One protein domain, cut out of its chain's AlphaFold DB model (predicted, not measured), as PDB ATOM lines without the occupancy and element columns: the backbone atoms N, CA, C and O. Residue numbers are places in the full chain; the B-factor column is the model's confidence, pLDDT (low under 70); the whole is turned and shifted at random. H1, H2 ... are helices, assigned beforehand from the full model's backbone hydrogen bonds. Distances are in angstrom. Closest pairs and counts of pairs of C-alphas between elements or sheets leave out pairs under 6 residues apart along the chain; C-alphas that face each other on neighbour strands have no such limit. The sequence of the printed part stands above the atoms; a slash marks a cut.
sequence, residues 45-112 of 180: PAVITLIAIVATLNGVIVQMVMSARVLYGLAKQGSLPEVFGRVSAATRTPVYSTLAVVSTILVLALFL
ATOM      1  N   PRO A  45     162.660 136.398 157.351       89.44
ATOM      2  CA  PRO A  45     161.857 137.272 156.494       89.44
ATOM      3  C   PRO A  45     161.401 136.587 155.194       89.44
ATOM      4  O   PRO A  45     160.468 137.055 154.543       89.44
ATOM      5  N   ALA A  46     161.996 135.448 154.825       89.88
ATOM      6  CA  ALA A  46     161.635 134.703 153.621       89.88
ATOM      7  C   ALA A  46     160.157 134.276 153.594       89.88
ATOM      8  O   ALA A  46     159.548 134.253 152.523       89.88
ATOM      9  N   VAL A  47     159.560 133.978 154.755       89.00
ATOM     10  CA  VAL A  47     158.160 133.530 154.843       89.00
ATOM     11  C   VAL A  47     157.206 134.638 154.403       89.00
ATOM     12  O   VAL A  47     156.380 134.428 153.515       89.00
ATOM     13  N   ILE A  48     157.342 135.836 154.982       90.94
ATOM     14  CA  ILE A  48     156.475 136.967 154.637       90.94
ATOM     15  C   ILE A  48     156.733 137.445 153.203       90.94
ATOM     16  O   ILE A  48     155.789 137.790 152.492       90.94
ATOM     17  N   THR A  49     157.983 137.381 152.735       91.50
ATOM     18  CA  THR A  49     158.335 137.710 151.348       91.50
ATOM     19  C   THR A  49     157.694 136.741 150.355       91.50
ATOM     20  O   THR A  49     157.155 137.187 149.345       91.50
ATOM     21  N   LEU A  50     157.674 135.433 150.637       92.69
ATOM     22  CA  LEU A  50     157.011 134.451 149.774       92.69
ATOM     23  C   LEU A  50     155.501 134.705 149.689       92.69
ATOM     24  O   LEU A  50     154.937 134.707 148.594       92.69
ATOM     25  N   ILE A  51     154.861 134.973 150.831       92.69
ATOM     26  CA  ILE A  51     153.435 135.324 150.884       92.69
ATOM     27  C   ILE A  51     153.169 136.582 150.049       92.69
ATOM     28  O   ILE A  51     152.238 136.593 149.241       92.69
ATOM     29  N   ALA A  52     154.003 137.617 150.197       92.69
ATOM     30  CA  ALA A  52     153.882 138.859 149.443       92.69
ATOM     31  C   ALA A  52     154.020 138.629 147.931       92.69
ATOM     32  O   ALA A  52     153.182 139.103 147.171       92.69
ATOM     33  N   ILE A  53     155.010 137.844 147.489       94.56
ATOM     34  CA  ILE A  53     155.207 137.523 146.067       94.56
ATOM     35  C   ILE A  53     153.975 136.818 145.492       94.56
ATOM     36  O   ILE A  53     153.465 137.234 144.452       94.56
ATOM     37  N   VAL A  54     153.464 135.785 146.169       96.31
ATOM     38  CA  VAL A  54     152.281 135.043 145.701       96.31
ATOM     39  C   VAL A  54     151.052 135.954 145.637       96.31
ATOM     40  O   VAL A  54     150.319 135.936 144.643       96.31
ATOM     41  N   ALA A  55     150.843 136.793 146.655       95.00
ATOM     42  CA  ALA A  55     149.735 137.744 146.691       95.00
ATOM     43  C   ALA A  55     149.828 138.784 145.558       95.00
ATOM     44  O   ALA A  55     148.841 139.019 144.853       95.00
ATOM     45  N   THR A  56     151.009 139.366 145.339       94.88
ATOM     46  CA  THR A  56     151.252 140.346 144.273       94.88
ATOM     47  C   THR A  56     151.082 139.723 142.891       94.88
ATOM     48  O   THR A  56     150.409 140.315 142.049       94.88
ATOM     49  N   LEU A  57     151.611 138.517 142.657       96.50
ATOM     50  CA  LEU A  57     151.449 137.805 141.383       96.50
ATOM     51  C   LEU A  57     149.974 137.582 141.046       96.50
ATOM     52  O   LEU A  57     149.550 137.874 139.927       96.50
ATOM     53  N   ASN A  58     149.178 137.131 142.018       96.75
ATOM     54  CA  ASN A  58     147.739 136.980 141.824       96.75
ATOM     55  C   ASN A  58     147.073 138.320 141.459       96.75
ATOM     56  O   ASN A  58     146.294 138.382 140.506       96.75
ATOM     57  N   GLY A  59     147.418 139.404 142.162       95.56
ATOM     58  CA  GLY A  59     146.905 140.745 141.862       95.56
ATOM     59  C   GLY A  59     147.239 141.211 140.441       95.56
ATOM     60  O   GLY A  59     146.361 141.692 139.722       95.56
ATOM     61  N   VAL A  60     148.483 141.006 140.002       94.94
ATOM     62  CA  VAL A  60     148.946 141.376 138.656       94.94
ATOM     63  C   VAL A  60     148.214 140.575 137.576       94.94
ATOM     64  O   VAL A  60     147.747 141.163 136.599       94.94
ATOM     65  N   ILE A  61     148.044 139.263 137.758       95.12
ATOM     66  CA  ILE A  61     147.315 138.409 136.804       95.12
ATOM     67  C   ILE A  61     145.861 138.873 136.666       95.12
ATOM     68  O   ILE A  61     145.365 139.038 135.546       95.12
ATOM     69  N   VAL A  62     145.180 139.130 137.786       95.56
ATOM     70  CA  VAL A  62     143.800 139.635 137.774       95.56
ATOM     71  C   VAL A  62     143.723 140.972 137.034       95.56
ATOM     72  O   VAL A  62     142.847 141.149 136.182       95.56
ATOM     73  N   GLN A  63     144.661 141.888 137.287       94.81
ATOM     74  CA  GLN A  63     144.698 143.185 136.615       94.81
ATOM     75  C   GLN A  63     144.930 143.051 135.102       94.81
ATOM     76  O   GLN A  63     144.237 143.708 134.325       94.81
ATOM     77  N   MET A  64     145.835 142.170 134.664       94.88
ATOM     78  CA  MET A  64     146.072 141.895 133.240       94.88
ATOM     79  C   MET A  64     144.798 141.411 132.537       94.88
ATOM     80  O   MET A  64     144.447 141.907 131.462       94.88
ATOM     81  N   VAL A  65     144.066 140.484 133.163       93.00
ATOM     82  CA  VAL A  65     142.799 139.962 132.627       93.00
ATOM     83  C   VAL A  65     141.731 141.056 132.554       93.00
ATOM     84  O   VAL A  65     141.028 141.160 131.545       93.00
ATOM     85  N   MET A  66     141.607 141.885 133.594       94.88
ATOM     86  CA  MET A  66     140.642 142.989 133.621       94.88
ATOM     87  C   MET A  66     140.940 144.031 132.538       94.88
ATOM     88  O   MET A  66     140.038 144.389 131.777       94.88
ATOM     89  N   SER A  67     142.198 144.450 132.397       94.38
ATOM     90  CA  SER A  67     142.619 145.398 131.361       94.38
ATOM     91  C   SER A  67     142.353 144.861 129.950       94.38
ATOM     92  O   SER A  67     141.793 145.572 129.114       94.38
ATOM     93  N   ALA A  68     142.650 143.584 129.684       93.88
ATOM     94  CA  ALA A  68     142.384 142.968 128.382       93.88
ATOM     95  C   ALA A  68     140.885 142.961 128.024       93.88
ATOM     96  O   ALA A  68     140.516 143.151 126.862       93.88
ATOM     97  N   ARG A  69     140.006 142.787 129.021       92.81
ATOM     98  CA  ARG A  69     138.546 142.854 128.835       92.81
ATOM     99  C   ARG A  69     138.050 144.266 128.543       92.81
ATOM    100  O   ARG A  69     137.123 144.408 127.749       92.81
ATOM    101  N   VAL A  70     138.664 145.292 129.135       93.94
ATOM    102  CA  VAL A  70     138.358 146.694 128.806       93.94
ATOM    103  C   VAL A  70     138.713 146.983 127.345       93.94
ATOM    104  O   VAL A  70     137.862 147.482 126.611       93.94
ATOM    105  N   LEU A  71     139.909 146.588 126.887       93.56
ATOM    106  CA  LEU A  71     140.319 146.740 125.480       93.56
ATOM    107  C   LEU A  71     139.364 146.014 124.524       93.56
ATOM    108  O   LEU A  71     138.923 146.585 123.528       93.56
ATOM    109  N   TYR A  72     138.998 144.774 124.852       92.00
ATOM    110  CA  TYR A  72     138.008 144.013 124.090       92.00
ATOM    111  C   TYR A  72     136.645 144.726 124.025       92.00
ATOM    112  O   TYR A  72     136.046 144.817 122.951       92.00
ATOM    113  N   GLY A  73     136.161 145.255 125.153       92.06
ATOM    114  CA  GLY A  73     134.897 145.989 125.222       92.06
ATOM    115  C   GLY A  73     134.904 147.250 124.360       92.06
ATOM    116  O   GLY A  73     133.951 147.484 123.618       92.06
ATOM    117  N   LEU A  74     136.001 148.011 124.390       93.25
ATOM    118  CA  LEU A  74     136.191 149.197 123.549       93.25
ATOM    119  C   LEU A  74     136.234 148.845 122.055       93.25
ATOM    120  O   LEU A  74     135.622 149.538 121.246       93.25
ATOM    121  N   ALA A  75     136.887 147.741 121.684       91.75
ATOM    122  CA  ALA A  75     136.912 147.263 120.302       91.75
ATOM    123  C   ALA A  75     135.524 146.826 119.811       91.75
ATOM    124  O   ALA A  75     135.140 147.124 118.683       91.75
ATOM    125  N   LYS A  76     134.723 146.181 120.669       90.50
ATOM    126  CA  LYS A  76     133.329 145.830 120.350       90.50
ATOM    127  C   LYS A  76     132.408 147.041 120.204       90.50
ATOM    128  O   LYS A  76     131.400 146.934 119.518       90.50
ATOM    129  N   GLN A  77     132.756 148.170 120.818       92.12
ATOM    130  CA  GLN A  77     132.048 149.444 120.663       92.12
ATOM    131  C   GLN A  77     132.530 150.254 119.444       92.12
ATOM    132  O   GLN A  77     132.022 151.347 119.213       92.12
ATOM    133  N   GLY A  78     133.492 149.743 118.665       90.50
ATOM    134  CA  GLY A  78     134.051 150.431 117.496       90.50
ATOM    135  C   GLY A  78     135.091 151.508 117.827       90.50
ATOM    136  O   GLY A  78     135.570 152.183 116.922       90.50
ATOM    137  N   SER A  79     135.474 151.660 119.099       91.00
ATOM    138  CA  SER A  79     136.451 152.666 119.548       91.00
ATOM    139  C   SER A  79     137.909 152.244 119.332       91.00
ATOM    140  O   SER A  79     138.812 153.064 119.469       91.00
ATOM    141  N   LEU A  80     138.156 150.965 119.037       91.38
ATOM    142  CA  LEU A  80     139.480 150.392 118.772       91.38
ATOM    143  C   LEU A  80     139.424 149.457 117.551       91.38
ATOM    144  O   LEU A  80     138.341 148.970 117.218       91.38
ATOM    145  N   PRO A  81     140.573 149.151 116.913       89.00
ATOM    146  CA  PRO A  81     140.632 148.213 115.795       89.00
ATOM    147  C   PRO A  81     139.993 146.856 116.117       89.00
ATOM    148  O   PRO A  81     140.199 146.298 117.199       89.00
ATOM    149  N   GLU A  82     139.296 146.273 115.138       88.12
ATOM    150  CA  GLU A  82     138.550 145.012 115.295       88.12
ATOM    151  C   GLU A  82     139.407 143.829 115.767       88.12
ATOM    152  O   GLU A  82     138.890 142.872 116.346       88.12
ATOM    153  N   VAL A  83     140.725 143.891 115.557       87.81
ATOM    154  CA  VAL A  83     141.689 142.866 115.985       87.81
ATOM    155  C   VAL A  83     141.610 142.623 117.499       87.81
ATOM    156  O   VAL A  83     141.626 141.470 117.932       87.81
ATOM    157  N   PHE A  84     141.420 143.675 118.304       85.94
ATOM    158  CA  PHE A  84     141.246 143.577 119.761       85.94
ATOM    159  C   PHE A  84     139.870 143.023 120.173       85.94
ATOM    160  O   PHE A  84     139.675 142.564 121.301       85.94
ATOM    161  N   GLY A  85     138.907 143.020 119.250       83.19
ATOM    162  CA  GLY A  85     137.576 142.440 119.426       83.19
ATOM    163  C   GLY A  85     137.504 140.939 119.113       83.19
ATOM    164  O   GLY A  85     136.433 140.343 119.261       83.19
ATOM    165  N   ARG A  86     138.607 140.317 118.664       85.25
ATOM    166  CA  ARG A  86     138.662 138.885 118.334       85.25
ATOM    167  C   ARG A  86     138.903 138.039 119.581       85.25
ATOM    168  O   ARG A  86     139.808 138.300 120.369       85.25
ATOM    169  N   VAL A  87     138.108 136.984 119.722       87.56
ATOM    170  CA  VAL A  87     138.169 136.034 120.838       87.56
ATOM    171  C   VAL A  87     138.570 134.664 120.295       87.56
ATOM    172  O   VAL A  87     138.088 134.254 119.242       87.56
ATOM    173  N   SER A  88     139.454 133.960 121.002       85.62
ATOM    174  CA  SER A  88     139.841 132.590 120.648       85.62
ATOM    175  C   SER A  88     138.667 131.623 120.820       85.62
ATOM    176  O   SER A  88     137.994 131.639 121.851       85.62
ATOM    177  N   ALA A  89     138.450 130.744 119.837       78.12
ATOM    178  CA  ALA A  89     137.375 129.751 119.867       78.12
ATOM    179  C   ALA A  89     137.575 128.672 120.951       78.12
ATOM    180  O   ALA A  89     136.597 128.177 121.503       78.12
ATOM    181  N   ALA A  90     138.829 128.342 121.286       82.19
ATOM    182  CA  ALA A  90     139.156 127.289 122.248       82.19
ATOM    183  C   ALA A  90     139.050 127.764 123.707       82.19
ATOM    184  O   ALA A  90     138.448 127.099 124.543       82.19
ATOM    185  N   THR A  91     139.612 128.937 124.016       82.62
ATOM    186  CA  THR A  91     139.712 129.455 125.393       82.62
ATOM    187  C   THR A  91     138.664 130.513 125.724       82.62
ATOM    188  O   THR A  91     138.539 130.903 126.882       82.62
ATOM    189  N   ARG A  92     137.921 131.014 124.725       83.00
ATOM    190  CA  ARG A  92     136.976 132.138 124.858       83.00
ATOM    191  C   ARG A  92     137.614 133.396 125.471       83.00
ATOM    192  O   ARG A  92     136.936 134.195 126.114       83.00
ATOM    193  N   THR A  93     138.918 133.592 125.251       86.19
ATOM    194  CA  THR A  93     139.679 134.760 125.725       86.19
ATOM    195  C   THR A  93     140.088 135.691 124.575       86.19
ATOM    196  O   THR A  93     140.377 135.212 123.472       86.19
ATOM    197  N   PRO A  94     140.116 137.023 124.789       89.31
ATOM    198  CA  PRO A  94     140.555 137.989 123.782       89.31
ATOM    199  C   PRO A  94     142.090 138.015 123.691       89.31
ATOM    200  O   PRO A  94     142.745 138.876 124.270       89.31
ATOM    201  N   VAL A  95     142.673 137.040 122.981       90.38
ATOM    202  CA  VAL A  95     144.129 136.787 122.974       90.38
ATOM    203  C   VAL A  95     144.940 138.007 122.529       90.38
ATOM    204  O   VAL A  95     145.929 138.330 123.176       90.38
ATOM    205  N   TYR A  96     144.511 138.724 121.486       90.62
ATOM    206  CA  TYR A  96     145.223 139.916 121.007       90.62
ATOM    207  C   TYR A  96     145.225 141.052 122.038       90.62
ATOM    208  O   TYR A  96     146.250 141.698 122.236       90.62
ATOM    209  N   SER A  97     144.110 141.256 122.744       91.94
ATOM    210  CA  SER A  97     144.019 142.246 123.825       91.94
ATOM    211  C   SER A  97     144.882 141.852 125.018       91.94
ATOM    212  O   SER A  97     145.559 142.702 125.587       91.94
ATOM    213  N   THR A  98     144.913 140.563 125.371       93.44
ATOM    214  CA  THR A  98     145.804 140.061 126.423       93.44
ATOM    215  C   THR A  98     147.268 140.248 126.045       93.44
ATOM    216  O   THR A  98     148.028 140.772 126.853       93.44
ATOM    217  N   LEU A  99     147.662 139.874 124.824       94.00
ATOM    218  CA  LEU A  99     149.037 140.034 124.351       94.00
ATOM    219  C   LEU A  99     149.468 141.498 124.377       94.00
ATOM    220  O   LEU A  99     150.542 141.781 124.890       94.00
ATOM    221  N   ALA A 100     148.620 142.418 123.912       94.19
ATOM    222  CA  ALA A 100     148.922 143.846 123.930       94.19
ATOM    223  C   ALA A 100     149.077 144.410 125.352       94.19
ATOM    224  O   ALA A 100     149.986 145.197 125.617       94.19
ATOM    225  N   VAL A 101     148.216 143.999 126.288       95.38
ATOM    226  CA  VAL A 101     148.323 144.412 127.697       95.38
ATOM    227  C   VAL A 101     149.601 143.860 128.323       95.38
ATOM    228  O   VAL A 101     150.356 144.616 128.930       95.38
ATOM    229  N   VAL A 102     149.870 142.564 128.154       95.44
ATOM    230  CA  VAL A 102     151.055 141.909 128.723       95.44
ATOM    231  C   VAL A 102     152.335 142.480 128.123       95.44
ATOM    232  O   VAL A 102     153.257 142.780 128.875       95.44
ATOM    233  N   SER A 103     152.392 142.692 126.805       95.94
ATOM    234  CA  SER A 103     153.564 143.284 126.153       95.94
ATOM    235  C   SER A 103     153.815 144.704 126.647       95.94
ATOM    236  O   SER A 103     154.954 145.056 126.926       95.94
ATOM    237  N   THR A 104     152.757 145.501 126.819       95.19
ATOM    238  CA  THR A 104     152.873 146.862 127.356       95.19
ATOM    239  C   THR A 104     153.396 146.839 128.788       95.19
ATOM    240  O   THR A 104     154.358 147.536 129.092       95.19
ATOM    241  N   ILE A 105     152.823 146.002 129.659       94.38
ATOM    242  CA  ILE A 105     153.279 145.871 131.050       94.38
ATOM    243  C   ILE A 105     154.733 145.403 131.101       94.38
ATOM    244  O   ILE A 105     155.510 145.957 131.869       94.38
ATOM    245  N   LEU A 106     155.116 144.425 130.276       95.00
ATOM    246  CA  LEU A 106     156.478 143.896 130.237       95.00
ATOM    247  C   LEU A 106     157.487 144.969 129.815       95.00
ATOM    248  O   LEU A 106     158.513 145.127 130.466       95.00
ATOM    249  N   VAL A 107     157.182 145.726 128.757       96.31
ATOM    250  CA  VAL A 107     158.028 146.840 128.313       96.31
ATOM    251  C   VAL A 107     158.150 147.875 129.430       96.31
ATOM    252  O   VAL A 107     159.258 148.220 129.828       96.31
ATOM    253  N   LEU A 108     157.035 148.325 130.007       94.00
ATOM    254  CA  LEU A 108     157.081 149.327 131.071       94.00
ATOM    255  C   LEU A 108     157.867 148.832 132.297       94.00
ATOM    256  O   LEU A 108     158.688 149.573 132.824       94.00
ATOM    257  N   ALA A 109     157.683 147.577 132.707       92.69
ATOM    258  CA  ALA A 109     158.372 146.992 133.857       92.69
ATOM    259  C   ALA A 109     159.882 146.780 133.643       92.69
ATOM    260  O   ALA A 109     160.628 146.758 134.618       92.69
ATOM    261  N   LEU A 110     160.337 146.602 132.397       95.00
ATOM    262  CA  LEU A 110     161.760 146.427 132.081       95.00
ATOM    263  C   LEU A 110     162.516 147.756 131.963       95.00
ATOM    264  O   LEU A 110     163.714 147.792 132.238       95.00
ATOM    265  N   PHE A 111     161.842 148.825 131.532       95.06
ATOM    266  CA  PHE A 111     162.494 150.096 131.203       95.06
ATOM    267  C   PHE A 111     162.265 151.215 132.226       95.06
ATOM    268  O   PHE A 111     163.024 152.183 132.219       95.06
ATOM    269  N   LEU A 112     161.247 151.122 133.089       93.56
ATOM    270  CA  LEU A 112     160.914 152.175 134.055       93.56
ATOM    271  C   LEU A 112     161.110 151.704 135.503       93.56
ATOM    272  O   LEU A 112     160.767 150.566 135.830       93.56
TER     273      LEU A 112
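This is residues 45 to 112 of the 180 residues of the protein "Amino acid permease" of Hyphomicrobiales bacterium (UniProt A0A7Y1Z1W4). One long helix, H1, makes the longest axis, and a shorter helix, H3, packs on its later part and slants away, a lopsided V with the short H2 at its corner. Residues 45 to 59 and 106 to 112 stick out as the V's free ends. The printed part has 68 residues with three named helices, H1, H2, H3 in chain order, and no named strand: all helix, loose, radius of gyration of the C-alphas 14.9 A, spans 49 by 29 by 17 A.

H1, residues 46 to 76, runs 45.1 A from C-alpha 46 at (161.635, 134.703, 153.621). H3, residues 95 to 111, runs 24.1 A to C-alpha 111 at (162.494, 150.096, 131.203). H2, residues 82 to 85, spans 5.0 A.

H1, with residues 64 to 72 alone, touches residues 97 to 102 of H3; the closest C-alphas, of Ala 68 and Ser 97, are 4.9 A apart. They run opposite ways at a steep tilt of 49 degrees. H2 touches H1, closest C-alphas Tyr 72 and Gly 85 at 4.9 A, and H3, closest C-alphas Phe 84 and Ser 97 at 5.1 A. In H1 and H3 every O i to N i+4 pair is within hydrogen-bond range; H2 is too short for one.

The C-alphas farthest apart, of Pro 45 and Gly 78, are 49.7 A apart. The printed part has no cut, no link is long, and no printed residue is under 70 in pLDDT.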